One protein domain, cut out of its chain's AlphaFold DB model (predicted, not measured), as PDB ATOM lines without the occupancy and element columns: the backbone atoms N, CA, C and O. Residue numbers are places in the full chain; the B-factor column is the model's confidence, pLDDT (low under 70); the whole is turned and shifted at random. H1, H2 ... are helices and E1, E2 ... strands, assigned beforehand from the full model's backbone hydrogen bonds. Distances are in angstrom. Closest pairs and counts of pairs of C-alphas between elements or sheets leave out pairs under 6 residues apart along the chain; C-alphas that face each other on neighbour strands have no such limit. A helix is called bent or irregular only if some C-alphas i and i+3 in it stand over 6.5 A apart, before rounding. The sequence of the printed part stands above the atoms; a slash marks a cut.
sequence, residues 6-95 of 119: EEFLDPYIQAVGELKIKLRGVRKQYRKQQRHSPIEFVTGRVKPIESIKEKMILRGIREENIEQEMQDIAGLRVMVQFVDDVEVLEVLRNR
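This is residues 6 to 95 of the 119 residues of the protein "RelA_SpoT domain-containing protein" of Streptococcus sanguinis (UniProt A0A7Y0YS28). A narrow ribbon of two antiparallel strands, E1 and E2, packs lengthwise on one long helix, H1. The short helices H2 and H3 form a small head beyond the end of the ribbon where E1 ends and E2 begins, and H4 lies toward the other end, near H1. The printed part has 90 residues, with four named helices and two named strands in the order H1, E1, H2, H3, E2, H4; the class is mostly helix. It is loose, with a radius of gyration of the C-alphas of 16.0 A, and elongated, spanning 49 by 26 by 21 A.

E1 is residues 41 to 46, 17.4 A long, and E2 is residues 74 to 79, 16.6 A. H1, residues 6 to 32, is 38.7 A long, from C-alpha 6 at (55.893, 44.647, -19.100) to C-alpha 32 at (47.431, 30.106, 15.766). H2 is residues 49 to 59, 15.3 A; H3 is residues 63 to 69; H4 is residues 87 to 93, ending at C-alpha 93 at (44.256, 50.281, 9.551). H1 and H3 are irregular: C-alphas 8 and 11 are 7.0 A apart, and C-alphas 64 and 67 are 7.8 A apart.

E1 and E2 are antiparallel at 165 degrees, with N 43 and O 77 2.9 A apart and N 77 and O 43 2.8 A apart, within hydrogen-bond range. The closest C-alphas of H1 and E1 are those of Val 16 and Gly 44, 5.9 A apart; those of H1 and E2 are Tyr 12 and Ala 74, 5.4 A. H1 and H4 are near each other, with 6 pairs of C-alphas within 10 A. H2 and H3 are close but not clearly touching, about perpendicular at 81 degrees; their closest C-alphas, Met 56 and Ile 66, are 7.7 A apart. H1 is apart from H2 and H3. Every O i to N i+4 pair is within hydrogen-bond range in H2 and H4, 21 of 23 in H1 and 1 of 3 in H3, where 2 of 4 O i to N i+3 pairs are.

The two C-alphas farthest apart, Gln 34 and Gly 60, are 49.4 A apart. The printed part has no cut and no long link. Mean pLDDT of the printed part is 87.9; residues 84 to 86 are under 70.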
ATOM      1  N   GLU A   6      55.291  45.674 -19.954       88.56
ATOM      2  CA  GLU A   6      55.893  44.647 -19.100       88.56
ATOM      3  C   GLU A   6      56.641  45.295 -17.927       88.56
ATOM      4  O   GLU A   6      56.281  45.072 -16.772       88.56
ATOM      5  N   GLU A   7      57.568  46.209 -18.224       90.69
ATOM      6  CA  GLU A   7      58.324  46.963 -17.216       90.69
ATOM      7  C   GLU A   7      57.406  47.827 -16.339       90.69
ATOM      8  O   GLU A   7      57.567  47.888 -15.120       90.69
ATOM      9  N   PHE A   8      56.383  48.448 -16.936       90.88
ATOM     10  CA  PHE A   8      55.413  49.258 -16.200       90.88
ATOM     11  C   PHE A   8      54.579  48.442 -15.198       90.88
ATOM     12  O   PHE A   8      54.228  48.935 -14.125       90.88
ATOM     13  N   LEU A   9      54.212  47.200 -15.538       92.94
ATOM     14  CA  LEU A   9      53.337  46.371 -14.704       92.94
ATOM     15  C   LEU A   9      54.088  45.572 -13.635       92.94
ATOM     16  O   LEU A   9      53.463  45.164 -12.650       92.94
ATOM     17  N   ASP A  10      55.397  45.381 -13.777       94.19
ATOM     18  CA  ASP A  10      56.228  44.613 -12.846       94.19
ATOM     19  C   ASP A  10      56.088  45.039 -11.372       94.19
ATOM     20  O   ASP A  10      55.826  44.171 -10.525       94.19
ATOM     21  N   PRO A  11      56.143  46.342 -11.019       93.69
ATOM     22  CA  PRO A  11      55.937  46.785  -9.639       93.69
ATOM     23  C   PRO A  11      54.564  46.378  -9.084       93.69
ATOM     24  O   PRO A  11      54.437  45.985  -7.922       93.69
ATOM     25  N   TYR A  12      53.522  46.407  -9.921       94.12
ATOM     26  CA  TYR A  12      52.167  46.017  -9.530       94.12
ATOM     27  C   TYR A  12      52.037  44.502  -9.352       94.12
ATOM     28  O   TYR A  12      51.331  44.046  -8.447       94.12
ATOM     29  N   ILE A  13      52.727  43.708 -10.176       93.81
ATOM     30  CA  ILE A  13      52.781  42.247 -10.037       93.81
ATOM     31  C   ILE A  13      53.432  41.881  -8.700       93.81
ATOM     32  O   ILE A  13      52.877  41.072  -7.944       93.81
ATOM     33  N   GLN A  14      54.558  42.519  -8.376       94.31
ATOM     34  CA  GLN A  14      55.253  42.337  -7.104       94.31
ATOM     35  C   GLN A  14      54.371  42.747  -5.919       94.31
ATOM     36  O   GLN A  14      54.144  41.935  -5.015       94.31
ATOM     37  N   ALA A  15      53.772  43.941  -5.962       93.25
ATOM     38  CA  ALA A  15      52.893  44.441  -4.905       93.25
ATOM     39  C   ALA A  15      51.707  43.498  -4.635       93.25
ATOM     40  O   ALA A  15      51.417  43.162  -3.482       93.25
ATOM     41  N   VAL A  16      51.043  42.994  -5.683       94.00
ATOM     42  CA  VAL A  16      49.959  42.008  -5.537       94.00
ATOM     43  C   VAL A  16      50.463  40.723  -4.875       94.00
ATOM     44  O   VAL A  16      49.772  40.156  -4.021       94.00
ATOM     45  N   GLY A  17      51.651  40.250  -5.253       94.19
ATOM     46  CA  GLY A  17      52.288  39.078  -4.656       94.19
ATOM     47  C   GLY A  17      52.538  39.247  -3.158       94.19
ATOM     48  O   GLY A  17      52.089  38.420  -2.354       94.19
ATOM     49  N   GLU A  18      53.186  40.343  -2.772       93.44
ATOM     50  CA  GLU A  18      53.505  40.653  -1.378       93.44
ATOM     51  C   GLU A  18      52.254  40.789  -0.512       93.44
ATOM     52  O   GLU A  18      52.141  40.155   0.543       93.44
ATOM     53  N   LEU A  19      51.277  41.571  -0.974       91.25
ATOM     54  CA  LEU A  19      50.035  41.812  -0.244       91.25
ATOM     55  C   LEU A  19      49.246  40.513  -0.047       91.25
ATOM     56  O   LEU A  19      48.730  40.258   1.044       91.25
ATOM     57  N   LYS A  20      49.219  39.623  -1.051       92.38
ATOM     58  CA  LYS A  20      48.591  38.297  -0.915       92.38
ATOM     59  C   LYS A  20      49.246  37.478   0.191       92.38
ATOM     60  O   LYS A  20      48.534  36.836   0.965       92.38
ATOM     61  N   ILE A  21      50.574  37.470   0.273       92.81
ATOM     62  CA  ILE A  21      51.301  36.723   1.307       92.81
ATOM     63  C   ILE A  21      51.023  37.323   2.689       92.81
ATOM     64  O   ILE A  21      50.666  36.586   3.610       92.81
ATOM     65  N   LYS A  22      51.107  38.649   2.820       90.75
ATOM     66  CA  LYS A  22      50.878  39.374   4.078       90.75
ATOM     67  C   LYS A  22      49.474  39.133   4.637       90.75
ATOM     68  O   LYS A  22      49.337  38.756   5.801       90.75
ATOM     69  N   LEU A  23      48.437  39.247   3.807       89.62
ATOM     70  CA  LEU A  23      47.047  39.029   4.230       89.62
ATOM     71  C   LEU A  23      46.745  37.557   4.539       89.62
ATOM     72  O   LEU A  23      46.031  37.249   5.493       89.62
ATOM     73  N   ARG A  24      47.344  36.610   3.805       89.81
ATOM     74  CA  ARG A  24      47.287  35.186   4.188       89.81
ATOM     75  C   ARG A  24      47.990  34.930   5.523       89.81
ATOM     76  O   ARG A  24      47.572  34.045   6.269       89.81
ATOM     77  N   GLY A  25      49.040  35.694   5.824       90.31
ATOM     78  CA  GLY A  25      49.737  35.683   7.107       90.31
ATOM     79  C   GLY A  25      48.821  36.049   8.273       90.31
ATOM     80  O   GLY A  25      48.806  35.322   9.265       90.31
ATOM     81  N   VAL A  26      47.988  37.083   8.118       88.25
ATOM     82  CA  VAL A  26      46.972  37.476   9.115       88.25
ATOM     83  C   VAL A  26      46.071  36.289   9.457       88.25
ATOM     84  O   VAL A  26      45.964  35.904  10.621       88.25
ATOM     85  N   ARG A  27      45.510  35.613   8.447       87.50
ATOM     86  CA  ARG A  27      44.665  34.426   8.668       87.50
ATOM     87  C   ARG A  27      45.377  33.336   9.475       87.50
ATOM     88  O   ARG A  27      44.777  32.713  10.352       87.50
ATOM     89  N   LYS A  28      46.662  33.090   9.193       88.81
ATOM     90  CA  LYS A  28      47.471  32.115   9.943       88.81
ATOM     91  C   LYS A  28      47.690  32.546  11.398       88.81
ATOM     92  O   LYS A  28      47.648  31.690  12.278       88.81
ATOM     93  N   GLN A  29      47.899  33.837  11.657       89.00
ATOM     94  CA  GLN A  29      48.085  34.370  13.011       89.00
ATOM     95  C   GLN A  29      46.832  34.185  13.874       89.00
ATOM     96  O   GLN A  29      46.943  33.660  14.980       89.00
ATOM     97  N   TYR A  30      45.648  34.509  13.347       89.44
ATOM     98  CA  TYR A  30      44.378  34.299  14.054       89.44
ATOM     99  C   TYR A  30      44.137  32.820  14.375       89.44
ATOM    100  O   TYR A  30      43.853  32.467  15.520       89.44
ATOM    101  N   ARG A  31      44.365  31.930  13.396       87.06
ATOM    102  CA  ARG A  31      44.258  30.476  13.606       87.06
ATOM    103  C   ARG A  31      45.214  29.960  14.681       87.06
ATOM    104  O   ARG A  31      44.826  29.107  15.471       87.06
ATOM    105  N   LYS A  32      46.445  30.482  14.739       91.44
ATOM    106  CA  LYS A  32      47.431  30.106  15.766       91.44
ATOM    107  C   LYS A  32      46.989  30.519  17.175       91.44
ATOM    108  O   LYS A  32      47.311  29.824  18.129       91.44
ATOM    109  N   GLN A  33      46.237  31.609  17.296       91.38
ATOM    110  CA  GLN A  33      45.654  32.076  18.558       91.38
ATOM    111  C   GLN A  33      44.316  31.391  18.895       91.38
ATOM    112  O   GLN A  33      43.646  31.819  19.827       91.38
ATOM    113  N   GLN A  34      43.902  30.367  18.133       88.12
ATOM    114  CA  GLN A  34      42.590  29.713  18.249       88.12
ATOM    115  C   GLN A  34      41.401  30.687  18.123       88.12
ATOM    116  O   GLN A  34      40.315  30.432  18.635       88.12
ATOM    117  N   ARG A  35      41.596  31.806  17.411       85.62
ATOM    118  CA  ARG A  35      40.555  32.805  17.146       85.62
ATOM    119  C   ARG A  35      39.960  32.615  15.754       85.62
ATOM    120  O   ARG A  35      40.640  32.163  14.826       85.62
ATOM    121  N   HIS A  36      38.697  33.009  15.606       82.94
ATOM    122  CA  HIS A  36      38.085  33.161  14.292       82.94
ATOM    123  C   HIS A  36      38.869  34.201  13.486       82.94
ATOM    124  O   HIS A  36      39.207  35.260  14.006       82.94
ATOM    125  N   SER A  37      39.212  33.869  12.241       83.88
ATOM    126  CA  SER A  37      39.913  34.790  11.349       83.88
ATOM    127  C   SER A  37      38.880  35.508  10.497       83.88
ATOM    128  O   SER A  37      38.223  34.818   9.719       83.88
ATOM    129  N   PRO A  38      38.826  36.848  10.527       84.25
ATOM    130  CA  PRO A  38      37.872  37.596   9.712       84.25
ATOM    131  C   PRO A  38      38.211  37.494   8.209       84.25
ATOM    132  O   PRO A  38      37.379  37.734   7.345       84.25
ATOM    133  N   ILE A  39      39.439  37.072   7.867       87.50
ATOM    134  CA  ILE A  39      39.850  36.746   6.494       87.50
ATOM    135  C   ILE A  39      39.666  35.249   6.222       87.50
ATOM    136  O   ILE A  39      40.357  34.411   6.819       87.50
ATOM    137  N   GLU A  40      38.832  34.912   5.241       86.38
ATOM    138  CA  GLU A  40      38.659  33.549   4.744       86.38
ATOM    139  C   GLU A  40      39.596  33.262   3.567       86.38
ATOM    140  O   GLU A  40      40.404  32.330   3.620       86.38
ATOM    141  N   PHE A  41      39.551  34.073   2.512       87.00
ATOM    142  CA  PHE A  41      40.383  33.868   1.327       87.00
ATOM    143  C   PHE A  41      40.902  35.183   0.759       87.00
ATOM    144  O   PHE A  41      40.260  36.221   0.865       87.00
ATOM    145  N   VAL A  42      42.084  35.136   0.144       90.44
ATOM    146  CA  VAL A  42      42.707  36.306  -0.482       90.44
ATOM    147  C   VAL A  42      43.093  35.955  -1.907       90.44
ATOM    148  O   VAL A  42      43.957  35.100  -2.151       90.44
ATOM    149  N   THR A  43      42.467  36.657  -2.845       92.00
ATOM    150  CA  THR A  43      42.868  36.693  -4.251       92.00
ATOM    151  C   THR A  43      43.451  38.050  -4.585       92.00
ATOM    152  O   THR A  43      43.224  39.041  -3.899       92.00
ATOM    153  N   GLY A  44      44.223  38.093  -5.655       92.44
ATOM    154  CA  GLY A  44      44.702  39.343  -6.206       92.44
ATOM    155  C   GLY A  44      45.204  39.110  -7.613       92.44
ATOM    156  O   GLY A  44      45.640  37.993  -7.928       92.44
ATOM    157  N   ARG A  45      45.083  40.144  -8.437       92.94
ATOM    158  CA  ARG A  45      45.486  40.155  -9.838       92.94
ATOM    159  C   ARG A  45      45.915  41.559 -10.240       92.94
ATOM    160  O   ARG A  45      45.382  42.537  -9.716       92.94
ATOM    161  N   VAL A  46      46.813  41.622 -11.211       94.44
ATOM    162  CA  VAL A  46      47.067  42.848 -11.966       94.44
ATOM    163  C   VAL A  46      46.053  42.928 -13.099       94.44
ATOM    164  O   VAL A  46      45.602  41.908 -13.630       94.44
ATOM    165  N   LYS A  47      45.609  44.139 -13.400       92.69
ATOM    166  CA  LYS A  47      44.650  44.393 -14.462       92.69
ATOM    167  C   LYS A  47      45.282  44.118 -15.836       92.69
ATOM    168  O   LYS A  47      46.409  44.546 -16.056       92.69
ATOM    169  N   PRO A  48      44.585  43.428 -16.757       92.88
ATOM    170  CA  PRO A  48      45.114  43.201 -18.097       92.88
ATOM    171  C   PRO A  48      45.235  44.522 -18.865       92.88
ATOM    172  O   PRO A  48      44.440  45.446 -18.654       92.88
ATOM    173  N   ILE A  49      46.218  44.585 -19.764       92.31
ATOM    174  CA  ILE A  49      46.580  45.788 -20.525       92.31
ATOM    175  C   ILE A  49      45.373  46.324 -21.302       92.31
ATOM    176  O   ILE A  49      45.129  47.529 -21.321       92.31
ATOM    177  N   GLU A  50      44.567  45.440 -21.888       92.38
ATOM    178  CA  GLU A  50      43.369  45.802 -22.648       92.38
ATOM    179  C   GLU A  50      42.368  46.562 -21.772       92.38
ATOM    180  O   GLU A  50      41.879  47.623 -22.157       92.38
ATOM    181  N   SER A  51      42.120  46.081 -20.550       92.31
ATOM    182  CA  SER A  51      41.218  46.750 -19.606       92.31
ATOM    183  C   SER A  51      41.808  48.032 -19.016       92.31
ATOM    184  O   SER A  51      41.050  48.886 -18.544       92.31
ATOM    185  N   ILE A  52      43.136  48.171 -18.971       91.19
ATOM    186  CA  ILE A  52      43.793  49.434 -18.603       91.19
ATOM    187  C   ILE A  52      43.523  50.462 -19.701       91.19
ATOM    188  O   ILE A  52      42.941  51.506 -19.413       91.19
ATOM    189  N   LYS A  53      43.833  50.127 -20.958       91.38
ATOM    190  CA  LYS A  53      43.602  50.995 -22.123       91.38
ATOM    191  C   LYS A  53      42.137  51.406 -22.257       91.38
ATOM    192  O   LYS A  53      41.839  52.585 -22.413       91.38
ATOM    193  N   GLU A  54      41.209  50.463 -22.112       93.00
ATOM    194  CA  GLU A  54      39.772  50.751 -22.135       93.00
ATOM    195  C   GLU A  54      39.383  51.768 -21.052       93.00
ATOM    196  O   GLU A  54      38.660  52.732 -21.305       93.00
ATOM    197  N   LYS A  55      39.910  51.602 -19.835       90.38
ATOM    198  CA  LYS A  55      39.604  52.508 -18.726       90.38
ATOM    199  C   LYS A  55      40.265  53.874 -18.870       90.38
ATOM    200  O   LYS A  55      39.683  54.854 -18.407       90.38
ATOM    201  N   MET A  56      41.430  53.944 -19.512       91.00
ATOM    202  CA  MET A  56      42.052  55.212 -19.883       91.00
ATOM    203  C   MET A  56      41.147  55.994 -20.828       91.00
ATOM    204  O   MET A  56      40.866  57.155 -20.555       91.00
ATOM    205  N   ILE A  57      40.608  55.342 -21.863       91.75
ATOM    206  CA  ILE A  57      39.683  55.972 -22.816       91.75
ATOM    207  C   ILE A  57      38.405  56.430 -22.101       91.75
ATOM    208  O   ILE A  57      38.013  57.586 -22.225       91.75
ATOM    209  N   LEU A  58      37.788  55.556 -21.299       91.75
ATOM    210  CA  LEU A  58      36.540  55.860 -20.587       91.75
ATOM    211  C   LEU A  58      36.659  57.031 -19.602       91.75
ATOM    212  O   LEU A  58      35.668  57.706 -19.334       91.75
ATOM    213  N   ARG A  59      37.842  57.237 -19.013       87.81
ATOM    214  CA  ARG A  59      38.088  58.286 -18.011       87.81
ATOM    215  C   ARG A  59      38.891  59.474 -18.541       87.81
ATOM    216  O   ARG A  59      39.062  60.433 -17.801       87.81
ATOM    217  N   GLY A  60      39.374  59.418 -19.781       90.50
ATOM    218  CA  GLY A  60      40.258  60.435 -20.353       90.50
ATOM    219  C   GLY A  60      41.640  60.505 -19.690       90.50
ATOM    220  O   GLY A  60      42.230  61.581 -19.643       90.50
ATOM    221  N   ILE A  61      42.151  59.388 -19.161       89.88
ATOM    222  CA  ILE A  61      43.455  59.344 -18.480       89.88
ATOM    223  C   ILE A  61      44.565  59.304 -19.533       89.88
ATOM    224  O   ILE A  61      44.581  58.421 -20.394       89.88
ATOM    225  N   ARG A  62      45.506  60.246 -19.441       89.00
ATOM    226  CA  ARG A  62      46.710  60.276 -20.283       89.00
ATOM    227  C   ARG A  62      47.743  59.263 -19.802       89.00
ATOM    228  O   ARG A  62      47.787  58.938 -18.619       89.00
ATOM    229  N   GLU A  63      48.593  58.807 -20.716       85.12
ATOM    230  CA  GLU A  63      49.654  57.828 -20.443       85.12
ATOM    231  C   GLU A  63      50.574  58.252 -19.288       85.12
ATOM    232  O   GLU A  63      50.848  57.449 -18.401       85.12
ATOM    233  N   GLU A  64      50.951  59.531 -19.225       86.06
ATOM    234  CA  GLU A  64      51.789  60.077 -18.146       86.06
ATOM    235  C   GLU A  64      51.132  60.070 -16.753       86.06
ATOM    236  O   GLU A  64      51.822  60.143 -15.739       86.06
ATOM    237  N   ASN A  65      49.802  59.969 -16.692       88.50
ATOM    238  CA  ASN A  65      49.026  60.096 -15.461       88.50
ATOM    239  C   ASN A  65      48.483  58.751 -14.955       88.50
ATOM    240  O   ASN A  65      47.780  58.725 -13.942       88.50
ATOM    241  N   ILE A  66      48.777  57.633 -15.636       88.56
ATOM    242  CA  ILE A  66      48.194  56.321 -15.313       88.56
ATOM    243  C   ILE A  66      48.439  55.950 -13.846       88.56
ATOM    244  O   ILE A  66      47.491  55.571 -13.163       88.56
ATOM    245  N   GLU A  67      49.666  56.100 -13.344       85.81
ATOM    246  CA  GLU A  67      50.018  55.723 -11.965       85.81
ATOM    247  C   GLU A  67      49.274  56.545 -10.905       85.81
ATOM    248  O   GLU A  67      48.959  56.042  -9.829       85.81
ATOM    249  N   GLN A  68      48.974  57.811 -11.204       85.12
ATOM    250  CA  GLN A  68      48.343  58.728 -10.254       85.12
ATOM    251  C   GLN A  68      46.815  58.629 -10.287       85.12
ATOM    252  O   GLN A  68      46.154  58.735  -9.254       85.12
ATOM    253  N   GLU A  69      46.238  58.433 -11.475       86.31
ATOM    254  CA  GLU A  69      44.788  58.475 -11.682       86.31
ATOM    255  C   GLU A  69      44.137  57.083 -11.703       86.31
ATOM    256  O   GLU A  69      42.945  56.939 -11.384       86.31
ATOM    257  N   MET A  70      44.882  56.029 -12.059       88.38
ATOM    258  CA  MET A  70      44.357  54.667 -12.131       88.38
ATOM    259  C   MET A  70      44.679  53.857 -10.879       88.38
ATOM    260  O   MET A  70      45.663  53.139 -10.779       88.38
ATOM    261  N   GLN A  71      43.740  53.890  -9.944       85.06
ATOM    262  CA  GLN A  71      43.906  53.253  -8.642       85.06
ATOM    263  C   GLN A  71      43.665  51.724  -8.633       85.06
ATOM    264  O   GLN A  71      43.869  51.072  -7.620       85.06
ATOM    265  N   ASP A  72      43.162  51.122  -9.719       87.44
ATOM    266  CA  ASP A  72      42.792  49.693  -9.769       87.44
ATOM    267  C   ASP A  72      43.689  48.847 -10.685       87.44
ATOM    268  O   ASP A  72      43.216  47.874 -11.277       87.44
ATOM    269  N   ILE A  73      44.970  49.210 -10.815       92.00
ATOM    270  CA  ILE A  73      45.961  48.413 -11.559       92.00
ATOM    271  C   ILE A  73      46.301  47.138 -10.773       92.00
ATOM    272  O   ILE A  73      46.174  46.033 -11.304       92.00
ATOM    273  N   ALA A  74      46.651  47.278  -9.492       93.00
ATOM    274  CA  ALA A  74      46.834  46.175  -8.551       93.00
ATOM    275  C   ALA A  74      45.556  45.969  -7.725       93.00
ATOM    276  O   ALA A  74      45.229  46.754  -6.841       93.00
ATOM    277  N   GLY A  75      44.813  44.897  -8.004       91.81
ATOM    278  CA  GLY A  75      43.574  44.593  -7.294       91.81
ATOM    279  C   GLY A  75      43.725  43.404  -6.353       91.81
ATOM    280  O   GLY A  75      44.008  42.296  -6.814       91.81
ATOM    281  N   LEU A  76      43.442  43.588  -5.061       91.12
ATOM    282  CA  LEU A  76      43.223  42.491  -4.114       91.12
ATOM    283  C   LEU A  76      41.745  42.341  -3.767       91.12
ATOM    284  O   LEU A  76      41.005  43.313  -3.651       91.12
ATOM    285  N   ARG A  77      41.315  41.094  -3.577       90.19
ATOM    286  CA  ARG A  77      40.003  40.765  -3.021       90.19
ATOM    287  C   ARG A  77      40.191  39.884  -1.804       90.19
ATOM    288  O   ARG A  77      40.782  38.803  -1.890       90.19
ATOM    289  N   VAL A  78      39.665  40.372  -0.693       88.44
ATOM    290  CA  VAL A  78      39.615  39.676   0.586       88.44
ATOM    291  C   VAL A  78      38.182  39.210   0.782       88.44
ATOM    292  O   VAL A  78      37.261  40.021   0.782       88.44
ATOM    293  N   MET A  79      37.999  37.900   0.884       87.00
ATOM    294  CA  MET A  79      36.717  37.285   1.193       87.00
ATOM    295  C   MET A  79      36.644  37.036   2.695       87.00
ATOM    296  O   MET A  79      37.606  36.534   3.285       87.00
ATOM    297  N   VAL A  80      35.507  37.403   3.275       85.94
ATOM    298  CA  VAL A  80      35.178  37.289   4.700       85.94
ATOM    299  C   VAL A  80      33.988  36.348   4.857       85.94
ATOM    300  O   VAL A  80      33.209  36.199   3.911       85.94
ATOM    301  N   GLN A  81      33.857  35.706   6.017       79.50
ATOM    302  CA  GLN A  81      32.793  34.727   6.235       79.50
ATOM    303  C   GLN A  81      31.470  35.415   6.605       79.50
ATOM    304  O   GLN A  81      30.404  34.963   6.183       79.50
ATOM    305  N   PHE A  82      31.532  36.521   7.351       78.75
ATOM    306  CA  PHE A  82      30.362  37.257   7.821       78.75
ATOM    307  C   PHE A  82      30.411  38.730   7.404       78.75
ATOM    308  O   PHE A  82      31.471  39.332   7.267       78.75
ATOM    309  N   VAL A  83      29.237  39.338   7.207       71.50
ATOM    310  CA  VAL A  83      29.124  40.773   6.868       71.50
ATOM    311  C   VAL A  83      29.593  41.657   8.031       71.50
ATOM    312  O   VAL A  83      30.093  42.757   7.807       71.50
ATOM    313  N   ASP A  84      29.485  41.142   9.257       66.94
ATOM    314  CA  ASP A  84      29.910  41.810  10.488       66.94
ATOM    315  C   ASP A  84      31.428  41.723  10.738       66.94
ATOM    316  O   ASP A  84      31.916  42.328  11.692       66.94
ATOM    317  N   ASP A  85      32.203  41.060   9.863       66.94
ATOM    318  CA  ASP A  85      33.676  40.987   9.922       66.94
ATOM    319  C   ASP A  85      34.344  42.317   9.501       66.94
ATOM    320  O   ASP A  85      35.328  42.365   8.754       66.94
ATOM    321  N   VAL A  86      33.832  43.441  10.013       67.00
ATOM    322  CA  VAL A  86      34.422  44.781   9.872       67.00
ATOM    323  C   VAL A  86      35.821  44.828  10.511       67.00
ATOM    324  O   VAL A  86      36.633  45.678  10.156       67.00
ATOM    325  N   GLU A  87      36.152  43.863  11.380       71.69
ATOM    326  CA  GLU A  87      37.481  43.675  11.978       71.69
ATOM    327  C   GLU A  87      38.613  43.602  10.939       71.69
ATOM    328  O   GLU A  87      39.738  44.013  11.232       71.69
ATOM    329  N   VAL A  88      38.354  43.145   9.702       78.38
ATOM    330  CA  VAL A  88      39.379  43.173   8.639       78.38
ATOM    331  C   VAL A  88      39.884  44.597   8.395       78.38
ATOM    332  O   VAL A  88      41.085  44.792   8.199       78.38
ATOM    333  N   LEU A  89      38.999  45.596   8.432       79.38
ATOM    334  CA  LEU A  89      39.378  46.996   8.239       79.38
ATOM    335  C   LEU A  89      40.264  47.491   9.380       79.38
ATOM    336  O   LEU A  89      41.230  48.202   9.120       79.38
ATOM    337  N   GLU A  90      39.999  47.089  10.624       82.12
ATOM    338  CA  GLU A  90      40.863  47.436  11.759       82.12
ATOM    339  C   GLU A  90      42.249  46.808  11.627       82.12
ATOM    340  O   GLU A  90      43.260  47.485  11.824       82.12
ATOM    341  N   VAL A  91      42.315  45.538  11.215       82.94
ATOM    342  CA  VAL A  91      43.593  44.871  10.947       82.94
ATOM    343  C   VAL A  91      44.376  45.610   9.869       82.94
ATOM    344  O   VAL A  91      45.583  45.763  10.023       82.94
ATOM    345  N   LEU A  92      43.715  46.077   8.803       83.31
ATOM    346  CA  LEU A  92      44.341  46.858   7.732       83.31
ATOM    347  C   LEU A  92      44.779  48.253   8.202       83.31
ATOM    348  O   LEU A  92      45.884  48.674   7.873       83.31
ATOM    349  N   ARG A  93      43.955  48.948   8.996       84.12
ATOM    350  CA  ARG A  93      44.256  50.281   9.551       84.12
ATOM    351  C   ARG A  93      45.449  50.271  10.503       84.12
ATOM    352  O   ARG A  93      46.202  51.235  10.533       84.12
ATOM    353  N   ASN A  94      45.635  49.184  11.249       85.25
ATOM    354  CA  ASN A  94      46.739  49.036  12.198       85.25
ATOM    355  C   ASN A  94      48.076  48.655  11.541       85.25
ATOM    356  O   ASN A  94      49.079  48.490  12.237       85.25
ATOM    357  N   ARG A  95      48.120  48.479  10.215       83.62
ATOM    358  CA  ARG A  95      49.366  48.156   9.516       83.62
ATOM    359  C   ARG A  95      50.196  49.407   9.247       83.62
ATOM    360  O   ARG A  95      49.666  50.460   8.921       83.62
TER     361      ARG A  95